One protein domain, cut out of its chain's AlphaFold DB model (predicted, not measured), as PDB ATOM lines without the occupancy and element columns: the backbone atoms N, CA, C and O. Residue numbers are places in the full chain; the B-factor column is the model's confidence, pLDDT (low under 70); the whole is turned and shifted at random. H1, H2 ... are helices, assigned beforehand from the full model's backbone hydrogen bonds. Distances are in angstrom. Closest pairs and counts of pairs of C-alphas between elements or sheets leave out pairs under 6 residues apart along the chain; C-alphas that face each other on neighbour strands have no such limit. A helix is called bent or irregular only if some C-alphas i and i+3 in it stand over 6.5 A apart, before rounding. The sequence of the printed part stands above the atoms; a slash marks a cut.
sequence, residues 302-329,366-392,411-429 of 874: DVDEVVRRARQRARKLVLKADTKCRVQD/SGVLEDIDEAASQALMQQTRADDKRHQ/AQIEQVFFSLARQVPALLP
ATOM      1  N   ASP A 302     111.054 180.842  42.993       94.19
ATOM      2  CA  ASP A 302     112.389 180.659  42.424       94.19
ATOM      3  C   ASP A 302     113.237 181.878  42.823       94.19
ATOM      4  O   ASP A 302     113.086 182.971  42.272       94.19
ATOM      5  N   VAL A 303     114.059 181.719  43.865       89.56
ATOM      6  CA  VAL A 303     114.826 182.827  44.460       89.56
ATOM      7  C   VAL A 303     115.859 183.377  43.476       89.56
ATOM      8  O   VAL A 303     116.027 184.596  43.396       89.56
ATOM      9  N   ASP A 304     116.491 182.513  42.677       92.25
ATOM     10  CA  ASP A 304     117.437 182.931  41.643       92.25
ATOM     11  C   ASP A 304     116.734 183.709  40.527       92.25
ATOM     12  O   ASP A 304     117.227 184.759  40.116       92.25
ATOM     13  N   GLU A 305     115.551 183.280  40.078       92.75
ATOM     14  CA  GLU A 305     114.733 184.022  39.112       92.75
ATOM     15  C   GLU A 305     114.304 185.395  39.651       92.75
ATOM     16  O   GLU A 305     114.386 186.393  38.926       92.75
ATOM     17  N   VAL A 306     113.898 185.493  40.922       89.31
ATOM     18  CA  VAL A 306     113.523 186.777  41.539       89.31
ATOM     19  C   VAL A 306     114.737 187.701  41.667       89.31
ATOM     20  O   VAL A 306     114.670 188.856  41.237       89.31
ATOM     21  N   VAL A 307     115.875 187.201  42.157       87.50
ATOM     22  CA  VAL A 307     117.136 187.961  42.233       87.50
ATOM     23  C   VAL A 307     117.610 188.373  40.833       87.50
ATOM     24  O   VAL A 307     118.030 189.517  40.629       87.50
ATOM     25  N   ARG A 308     117.488 187.501  39.825       91.62
ATOM     26  CA  ARG A 308     117.812 187.786  38.419       91.62
ATOM     27  C   ARG A 308     116.909 188.878  37.843       91.62
ATOM     28  O   ARG A 308     117.419 189.787  37.182       91.62
ATOM     29  N   ARG A 309     115.597 188.836  38.100       90.25
ATOM     30  CA  ARG A 309     114.637 189.876  37.685       90.25
ATOM     31  C   ARG A 309     114.907 191.210  38.371       90.25
ATOM     32  O   ARG A 309     114.964 192.226  37.679       90.25
ATOM     33  N   ALA A 310     115.129 191.211  39.684       85.94
ATOM     34  CA  ALA A 310     115.453 192.412  40.449       85.94
ATOM     35  C   ALA A 310     116.753 193.058  39.931       85.94
ATOM     36  O   ALA A 310     116.744 194.229  39.553       85.94
ATOM     37  N   ARG A 311     117.829 192.275  39.737       88.56
ATOM     38  CA  ARG A 311     119.079 192.734  39.090       88.56
ATOM     39  C   ARG A 311     118.848 193.276  37.671       88.56
ATOM     40  O   ARG A 311     119.429 194.296  37.301       88.56
ATOM     41  N   GLN A 312     118.004 192.631  36.858       91.75
ATOM     42  CA  GLN A 312     117.669 193.121  35.512       91.75
ATOM     43  C   GLN A 312     116.853 194.420  35.532       91.75
ATOM     44  O   GLN A 312     117.046 195.263  34.653       91.75
ATOM     45  N   ARG A 313     115.959 194.612  36.508       86.69
ATOM     46  CA  ARG A 313     115.191 195.853  36.657       86.69
ATOM     47  C   ARG A 313     116.053 196.983  37.210       86.69
ATOM     48  O   ARG A 313     116.029 198.046  36.602       86.69
ATOM     49  N   ALA A 314     116.887 196.740  38.221       84.12
ATOM     50  CA  ALA A 314     117.888 197.697  38.699       84.12
ATOM     51  C   ALA A 314     118.751 198.227  37.538       84.12
ATOM     52  O   ALA A 314     118.830 199.431  37.319       84.12
ATOM     53  N   ARG A 315     119.282 197.339  36.682       89.50
ATOM     54  CA  ARG A 315     120.016 197.743  35.463       89.50
ATOM     55  C   ARG A 315     119.181 198.603  34.503       89.50
ATOM     56  O   ARG A 315     119.711 199.550  33.932       89.50
ATOM     57  N   LYS A 316     117.886 198.313  34.322       92.75
ATOM     58  CA  LYS A 316     116.979 199.137  33.493       92.75
ATOM     59  C   LYS A 316     116.677 200.503  34.117       92.75
ATOM     60  O   LYS A 316     116.491 201.458  33.369       92.75
ATOM     61  N   LEU A 317     116.619 200.600  35.444       88.12
ATOM     62  CA  LEU A 317     116.412 201.850  36.180       88.12
ATOM     63  C   LEU A 317     117.657 202.736  36.090       88.12
ATOM     64  O   LEU A 317     117.551 203.869  35.638       88.12
ATOM     65  N   VAL A 318     118.844 202.175  36.355       87.50
ATOM     66  CA  VAL A 318     120.139 202.850  36.154       87.50
ATOM     67  C   VAL A 318     120.280 203.364  34.718       87.50
ATOM     68  O   VAL A 318     120.610 204.526  34.521       87.50
ATOM     69  N   LEU A 319     119.955 202.550  33.704       89.31
ATOM     70  CA  LEU A 319     119.983 202.995  32.303       89.31
ATOM     71  C   LEU A 319     118.975 204.120  32.010       89.31
ATOM     72  O   LEU A 319     119.302 205.026  31.251       89.31
ATOM     73  N   LYS A 320     117.774 204.096  32.607       89.06
ATOM     74  CA  LYS A 320     116.795 205.193  32.493       89.06
ATOM     75  C   LYS A 320     117.268 206.475  33.186       89.06
ATOM     76  O   LYS A 320     117.003 207.556  32.671       89.06
ATOM     77  N   ALA A 321     117.933 206.370  34.334       84.88
ATOM     78  CA  ALA A 321     118.532 207.512  35.018       84.88
ATOM     79  C   ALA A 321     119.651 208.121  34.157       84.88
ATOM     80  O   ALA A 321     119.595 209.307  33.841       84.88
ATOM     81  N   ASP A 322     120.576 207.293  33.656       83.06
ATOM     82  CA  ASP A 322     121.646 207.702  32.734       83.06
ATOM     83  C   ASP A 322     121.096 208.420  31.484       83.06
ATOM     84  O   ASP A 322     121.655 209.439  31.068       83.06
ATOM     85  N   THR A 323     119.995 207.937  30.882       83.19
ATOM     86  CA  THR A 323     119.378 208.624  29.731       83.19
ATOM     87  C   THR A 323     118.634 209.901  30.107       83.19
ATOM     88  O   THR A 323     118.719 210.860  29.346       83.19
ATOM     89  N   LYS A 324     117.947 209.963  31.257       79.56
ATOM     90  CA  LYS A 324     117.311 211.203  31.740       79.56
ATOM     91  C   LYS A 324     118.346 212.290  32.017       79.56
ATOM     92  O   LYS A 324     118.215 213.386  31.479       79.56
ATOM     93  N   CYS A 325     119.395 211.974  32.782       76.81
ATOM     94  CA  CYS A 325     120.481 212.910  33.065       76.81
ATOM     95  C   CYS A 325     121.066 213.455  31.756       76.81
ATOM     96  O   CYS A 325     121.060 214.660  31.553       76.81
ATOM     97  N   ARG A 326     121.444 212.590  30.804       66.94
ATOM     98  CA  ARG A 326     122.000 213.009  29.500       66.94
ATOM     99  C   ARG A 326     121.124 213.955  28.664       66.94
ATOM    100  O   ARG A 326     121.653 214.571  27.747       66.94
ATOM    101  N   VAL A 327     119.823 214.055  28.939       60.03
ATOM    102  CA  VAL A 327     118.885 214.933  28.213       60.03
ATOM    103  C   VAL A 327     118.651 216.269  28.941       60.03
ATOM    104  O   VAL A 327     118.173 217.212  28.319       60.03
ATOM    105  N   GLN A 328     118.997 216.377  30.230       54.53
ATOM    106  CA  GLN A 328     118.713 217.557  31.066       54.53
ATOM    107  C   GLN A 328     119.921 218.096  31.862       54.53
ATOM    108  O   GLN A 328     119.771 219.066  32.599       54.53
ATOM    109  N   ASP A 329     121.118 217.518  31.712       53.97
ATOM    110  CA  ASP A 329     122.360 217.988  32.351       53.97
ATOM    111  C   ASP A 329     122.831 219.307  31.692       53.97
ATOM    112  O   ASP A 329     123.692 219.320  30.810       53.97
ATOM    113  N   SER A 366     119.795 209.388  42.773       46.59
ATOM    114  CA  SER A 366     118.672 209.243  41.828       46.59
ATOM    115  C   SER A 366     117.537 208.325  42.308       46.59
ATOM    116  O   SER A 366     116.717 207.905  41.497       46.59
ATOM    117  N   GLY A 367     117.478 208.004  43.606       49.50
ATOM    118  CA  GLY A 367     116.389 207.207  44.206       49.50
ATOM    119  C   GLY A 367     116.415 205.707  43.872       49.50
ATOM    120  O   GLY A 367     115.535 204.958  44.284       49.50
ATOM    121  N   VAL A 368     117.449 205.233  43.166       48.28
ATOM    122  CA  VAL A 368     117.521 203.867  42.608       48.28
ATOM    123  C   VAL A 368     117.461 202.758  43.673       48.28
ATOM    124  O   VAL A 368     117.109 201.627  43.345       48.28
ATOM    125  N   LEU A 369     117.779 203.057  44.938       42.72
ATOM    126  CA  LEU A 369     117.633 202.111  46.052       42.72
ATOM    127  C   LEU A 369     116.162 201.896  46.459       42.72
ATOM    128  O   LEU A 369     115.785 200.763  46.733       42.72
ATOM    129  N   GLU A 370     115.314 202.927  46.412       49.47
ATOM    130  CA  GLU A 370     113.868 202.799  46.660       49.47
ATOM    131  C   GLU A 370     113.186 202.069  45.486       49.47
ATOM    132  O   GLU A 370     112.420 201.119  45.678       49.47
ATOM    133  N   ASP A 371     113.565 202.422  44.248       52.91
ATOM    134  CA  ASP A 371     113.122 201.725  43.031       52.91
ATOM    135  C   ASP A 371     113.501 200.224  43.026       52.91
ATOM    136  O   ASP A 371     112.906 199.437  42.283       52.91
ATOM    137  N   ILE A 372     114.511 199.808  43.801       51.84
ATOM    138  CA  ILE A 372     114.991 198.419  43.886       51.84
ATOM    139  C   ILE A 372     114.043 197.527  44.706       51.84
ATOM    140  O   ILE A 372     113.802 196.378  44.317       51.84
ATOM    141  N   ASP A 373     113.433 198.054  45.763       52.19
ATOM    142  CA  ASP A 373     112.486 197.309  46.604       52.19
ATOM    143  C   ASP A 373     111.115 197.216  45.923       52.19
ATOM    144  O   ASP A 373     110.452 196.168  45.913       52.19
ATOM    145  N   GLU A 374     110.740 198.281  45.211       61.91
ATOM    146  CA  GLU A 374     109.608 198.265  44.290       61.91
ATOM    147  C   GLU A 374     109.862 197.300  43.113       61.91
ATOM    148  O   GLU A 374     108.976 196.539  42.704       61.91
ATOM    149  N   ALA A 375     111.100 197.240  42.604       58.12
ATOM    150  CA  ALA A 375     111.502 196.302  41.562       58.12
ATOM    151  C   ALA A 375     111.404 194.839  41.985       58.12
ATOM    152  O   ALA A 375     110.948 194.012  41.189       58.12
ATOM    153  N   ALA A 376     111.812 194.524  43.211       56.97
ATOM    154  CA  ALA A 376     111.680 193.206  43.808       56.97
ATOM    155  C   ALA A 376     110.210 192.790  43.944       56.97
ATOM    156  O   ALA A 376     109.790 191.756  43.414       56.97
ATOM    157  N   SER A 377     109.412 193.651  44.576       65.31
ATOM    158  CA  SER A 377     107.986 193.435  44.826       65.31
ATOM    159  C   SER A 377     107.208 193.221  43.522       65.31
ATOM    160  O   SER A 377     106.417 192.283  43.392       65.31
ATOM    161  N   GLN A 378     107.488 194.031  42.494       67.75
ATOM    162  CA  GLN A 378     106.880 193.860  41.175       67.75
ATOM    163  C   GLN A 378     107.404 192.634  40.404       67.75
ATOM    164  O   GLN A 378     106.626 192.006  39.682       67.75
ATOM    165  N   ALA A 379     108.683 192.263  40.533       65.06
ATOM    166  CA  ALA A 379     109.234 191.059  39.898       65.06
ATOM    167  C   ALA A 379     108.573 189.771  40.418       65.06
ATOM    168  O   ALA A 379     108.324 188.849  39.631       65.06
ATOM    169  N   LEU A 380     108.250 189.748  41.715       64.94
ATOM    170  CA  LEU A 380     107.551 188.656  42.384       64.94
ATOM    171  C   LEU A 380     106.057 188.615  42.012       64.94
ATOM    172  O   LEU A 380     105.552 187.561  41.629       64.94
ATOM    173  N   MET A 381     105.361 189.762  41.979       71.88
ATOM    174  CA  MET A 381     103.982 189.843  41.453       71.88
ATOM    175  C   MET A 381     103.859 189.401  39.984       71.88
ATOM    176  O   MET A 381     102.799 188.947  39.553       71.88
ATOM    177  N   GLN A 382     104.927 189.521  39.191       73.38
ATOM    178  CA  GLN A 382     104.974 188.995  37.823       73.38
ATOM    179  C   GLN A 382     105.197 187.473  37.770       73.38
ATOM    180  O   GLN A 382     104.901 186.867  36.742       73.38
ATOM    181  N   GLN A 383     105.692 186.843  38.843       71.00
ATOM    182  CA  GLN A 383     105.826 185.386  38.945       71.00
ATOM    183  C   GLN A 383     104.472 184.729  39.215       71.00
ATOM    184  O   GLN A 383     104.003 183.981  38.361       71.00
ATOM    185  N   THR A 384     103.767 185.107  40.288       69.69
ATOM    186  CA  THR A 384     102.415 184.577  40.556       69.69
ATOM    187  C   THR A 384     101.461 184.816  39.393       69.69
ATOM    188  O   THR A 384     100.818 183.876  38.946       69.69
ATOM    189  N   ARG A 385     101.458 186.003  38.769       79.06
ATOM    190  CA  ARG A 385     100.639 186.258  37.562       79.06
ATOM    191  C   ARG A 385     101.005 185.403  36.338       79.06
ATOM    192  O   ARG A 385     100.199 185.323  35.409       79.06
ATOM    193  N   ALA A 386     102.202 184.819  36.280       77.56
ATOM    194  CA  ALA A 386     102.593 183.875  35.233       77.56
ATOM    195  C   ALA A 386     102.183 182.439  35.593       77.56
ATOM    196  O   ALA A 386     101.688 181.708  34.731       77.56
ATOM    197  N   ASP A 387     102.330 182.053  36.860       73.31
ATOM    198  CA  ASP A 387     101.986 180.718  37.342       73.31
ATOM    199  C   ASP A 387     100.468 180.527  37.516       73.31
ATOM    200  O   ASP A 387      99.943 179.517  37.057       73.31
ATOM    201  N   ASP A 388      99.717 181.540  37.963       78.81
ATOM    202  CA  ASP A 388      98.244 181.588  37.892       78.81
ATOM    203  C   ASP A 388      97.744 181.295  36.469       78.81
ATOM    204  O   ASP A 388      96.836 180.490  36.265       78.81
ATOM    205  N   LYS A 389      98.379 181.893  35.449       82.06
ATOM    206  CA  LYS A 389      98.047 181.651  34.034       82.06
ATOM    207  C   LYS A 389      98.424 180.242  33.567       82.06
ATOM    208  O   LYS A 389      97.733 179.682  32.714       82.06
ATOM    209  N   ARG A 390      99.487 179.642  34.112       77.75
ATOM    210  CA  ARG A 390      99.857 178.230  33.875       77.75
ATOM    211  C   ARG A 390      98.877 177.264  34.550       77.75
ATOM    212  O   ARG A 390      98.561 176.225  33.973       77.75
ATOM    213  N   HIS A 391      98.356 177.608  35.726       76.31
ATOM    214  CA  HIS A 391      97.331 176.826  36.416       76.31
ATOM    215  C   HIS A 391      95.962 176.950  35.732       76.31
ATOM    216  O   HIS A 391      95.326 175.928  35.479       76.31
ATOM    217  N   GLN A 392      95.545 178.154  35.328       78.06
ATOM    218  CA  GLN A 392      94.307 178.374  34.566       78.06
ATOM    219  C   GLN A 392      94.332 177.668  33.200       78.06
ATOM    220  O   GLN A 392      93.364 176.994  32.847       78.06
ATOM    221  N   ALA A 411      96.916 182.839  51.996       74.19
ATOM    222  CA  ALA A 411      97.523 183.533  53.131       74.19
ATOM    223  C   ALA A 411      98.999 183.153  53.377       74.19
ATOM    224  O   ALA A 411      99.799 184.029  53.696       74.19
ATOM    225  N   GLN A 412      99.392 181.884  53.193       78.38
ATOM    226  CA  GLN A 412     100.803 181.472  53.275       78.38
ATOM    227  C   GLN A 412     101.628 182.100  52.147       78.38
ATOM    228  O   GLN A 412     102.736 182.570  52.388       78.38
ATOM    229  N   ILE A 413     101.072 182.162  50.930       75.00
ATOM    230  CA  ILE A 413     101.713 182.845  49.799       75.00
ATOM    231  C   ILE A 413     101.861 184.342  50.112       75.00
ATOM    232  O   ILE A 413     102.961 184.878  50.015       75.00
ATOM    233  N   GLU A 414     100.793 185.014  50.549       76.06
ATOM    234  CA  GLU A 414     100.809 186.445  50.892       76.06
ATOM    235  C   GLU A 414     101.795 186.769  52.030       76.06
ATOM    236  O   GLU A 414     102.533 187.749  51.931       76.06
ATOM    237  N   GLN A 415     101.899 185.919  53.058       76.69
ATOM    238  CA  GLN A 415     102.894 186.070  54.127       76.69
ATOM    239  C   GLN A 415     104.329 186.026  53.579       76.69
ATOM    240  O   GLN A 415     105.122 186.925  53.860       76.69
ATOM    241  N   VAL A 416     104.651 185.026  52.752       77.44
ATOM    242  CA  VAL A 416     105.970 184.909  52.109       77.44
ATOM    243  C   VAL A 416     106.235 186.098  51.176       77.44
ATOM    244  O   VAL A 416     107.357 186.593  51.130       77.44
ATOM    245  N   PHE A 417     105.220 186.608  50.472       72.00
ATOM    246  CA  PHE A 417     105.335 187.813  49.642       72.00
ATOM    247  C   PHE A 417     105.740 189.041  50.470       72.00
ATOM    248  O   PHE A 417     106.688 189.737  50.102       72.00
ATOM    249  N   PHE A 418     105.079 189.284  51.608       73.50
ATOM    250  CA  PHE A 418     105.450 190.372  52.517       73.50
ATOM    251  C   PHE A 418     106.842 190.185  53.127       73.50
ATOM    252  O   PHE A 418     107.507 191.179  53.414       73.50
ATOM    253  N   SER A 419     107.276 188.947  53.366       76.38
ATOM    254  CA  SER A 419     108.634 188.642  53.828       76.38
ATOM    255  C   SER A 419     109.680 188.896  52.744       76.38
ATOM    256  O   SER A 419     110.678 189.565  52.999       76.38
ATOM    257  N   LEU A 420     109.443 188.443  51.509       71.62
ATOM    258  CA  LEU A 420     110.397 188.623  50.417       71.62
ATOM    259  C   LEU A 420     110.542 190.092  50.019       71.62
ATOM    260  O   LEU A 420     111.671 190.545  49.861       71.62
ATOM    261  N   ALA A 421     109.446 190.855  49.960       69.06
ATOM    262  CA  ALA A 421     109.488 192.297  49.705       69.06
ATOM    263  C   ALA A 421     110.416 193.051  50.682       69.06
ATOM    264  O   ALA A 421     111.165 193.921  50.253       69.06
ATOM    265  N   ARG A 422     110.430 192.664  51.967       73.81
ATOM    266  CA  ARG A 422     111.330 193.226  52.993       73.81
ATOM    267  C   ARG A 422     112.781 192.737  52.883       73.81
ATOM    268  O   ARG A 422     113.684 193.424  53.343       73.81
ATOM    269  N   GLN A 423     113.023 191.564  52.292       76.75
ATOM    270  CA  GLN A 423     114.352 190.938  52.255       76.75
ATOM    271  C   GLN A 423     115.163 191.191  50.986       76.75
ATOM    272  O   GLN A 423     116.391 191.171  51.059       76.75
ATOM    273  N   VAL A 424     114.551 191.433  49.820       66.00
ATOM    274  CA  VAL A 424     115.335 191.649  48.588       66.00
ATOM    275  C   VAL A 424     116.386 192.776  48.656       66.00
ATOM    276  O   VAL A 424     117.475 192.519  48.133       66.00
ATOM    277  N   PRO A 425     116.202 193.931  49.338       65.25
ATOM    278  CA  PRO A 425     117.297 194.900  49.530       65.25
ATOM    279  C   PRO A 425     118.547 194.309  50.207       65.25
ATOM    280  O   PRO A 425     119.662 194.783  49.984       65.25
ATOM    281  N   ALA A 426     118.382 193.261  51.022       61.16
ATOM    282  CA  ALA A 426     119.461 192.552  51.712       61.16
ATOM    283  C   ALA A 426     119.956 191.286  50.976       61.16
ATOM    284  O   ALA A 426     121.029 190.779  51.317       61.16
ATOM    285  N   LEU A 427     119.196 190.775  49.995       49.91
ATOM    286  CA  LEU A 427     119.562 189.644  49.121       49.91
ATOM    287  C   LEU A 427     120.242 190.098  47.819       49.91
ATOM    288  O   LEU A 427     120.998 189.345  47.199       49.91
ATOM    289  N   LEU A 428     119.988 191.330  47.380       50.16
ATOM    290  CA  LEU A 428     120.764 191.952  46.318       50.16
ATOM    291  C   LEU A 428     122.169 192.285  46.841       50.16
ATOM    292  O   LEU A 428     122.310 192.825  47.938       50.16
ATOM    293  N   PRO A 429     123.234 191.990  46.072       41.28
ATOM    294  CA  PRO A 429     124.576 192.359  46.486       41.28
ATOM    295  C   PRO A 429     124.668 193.885  46.548       41.28
ATOM    296  O   PRO A 429     124.476 194.552  45.529       41.28
TER     297      PRO A 429
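AT A GLANCE: This is residues 302 to 329, 366 to 392 and 411 to 429 of the 874 residues of an uncharacterized protein of Claviceps purpurea (strain 20.1) (UniProt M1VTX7). Two long helices, H1 and H2, cross as an uneven X, residues 306 to 317 of H1 meeting residues 371 to 380 of H2, and a shorter kinked helix, H3, packs on residues 372 to 380 of H2. The end of H2, residues 385 to 392, sticks out free. The printed part has 74 residues with three named helices, H1, H2 and H3 along the chain, and no named strand; its class is all helix. It is loose and elongated, with a radius of gyration of the C-alphas of 14.3 A and spans of 47 by 27 by 19 A.

HOW THE PARTS SIT: Start with H1, residues 303 to 328, and look across to H2, residues 370 to 392. They touch, with the closest C-alphas, those of Ala 310 and Ala 376, 5.1 A apart, and run opposite ways at a steep tilt of 50 degrees. Here H1 uses residues 306 to 317 alone and H2 residues 371 to 380 alone. Next find H3, residues 411 to 427, which has a kink of 38 degrees near Ala 421. H2 touches H3 with residues 372 to 380 alone; the closest C-alphas, those of Ser 377 and Ala 421, are 5.2 A apart. These two run opposite ways at a steep tilt of 37 degrees, only just past shallow. H1 and H3 are close but not clearly touching: their closest C-alphas, those of Val 307 and Leu 427, are 7.5 A apart. In H1 each backbone O i to N i+4 pair is within hydrogen-bond range; in H2 18 of 19 are, in H3 10 of 13.

IN THESE COORDINATES: Find C-alpha 303 at (114.826, 182.827, 44.460); H1 runs 37.4 A from there to C-alpha 328. H2 spans 33.5 A. H3 spans 23.2 A, ends at C-alpha 427 (119.562, 189.644, 49.121), and is irregular, with C-alphas 422 and 425 7.1 A apart.

THE WHOLE: The two C-alphas farthest apart, those of Asp 329 and Gln 392, are 48.6 A apart. Residues 330 to 365 and 393 to 410 are not printed; the C-alpha gaps across these cuts are 13.4 A and 19.5 A. Mean pLDDT of the printed part is 72.8, with residues 326 to 329, 366 to 380, 384, 421 and 424 to 429 under 70.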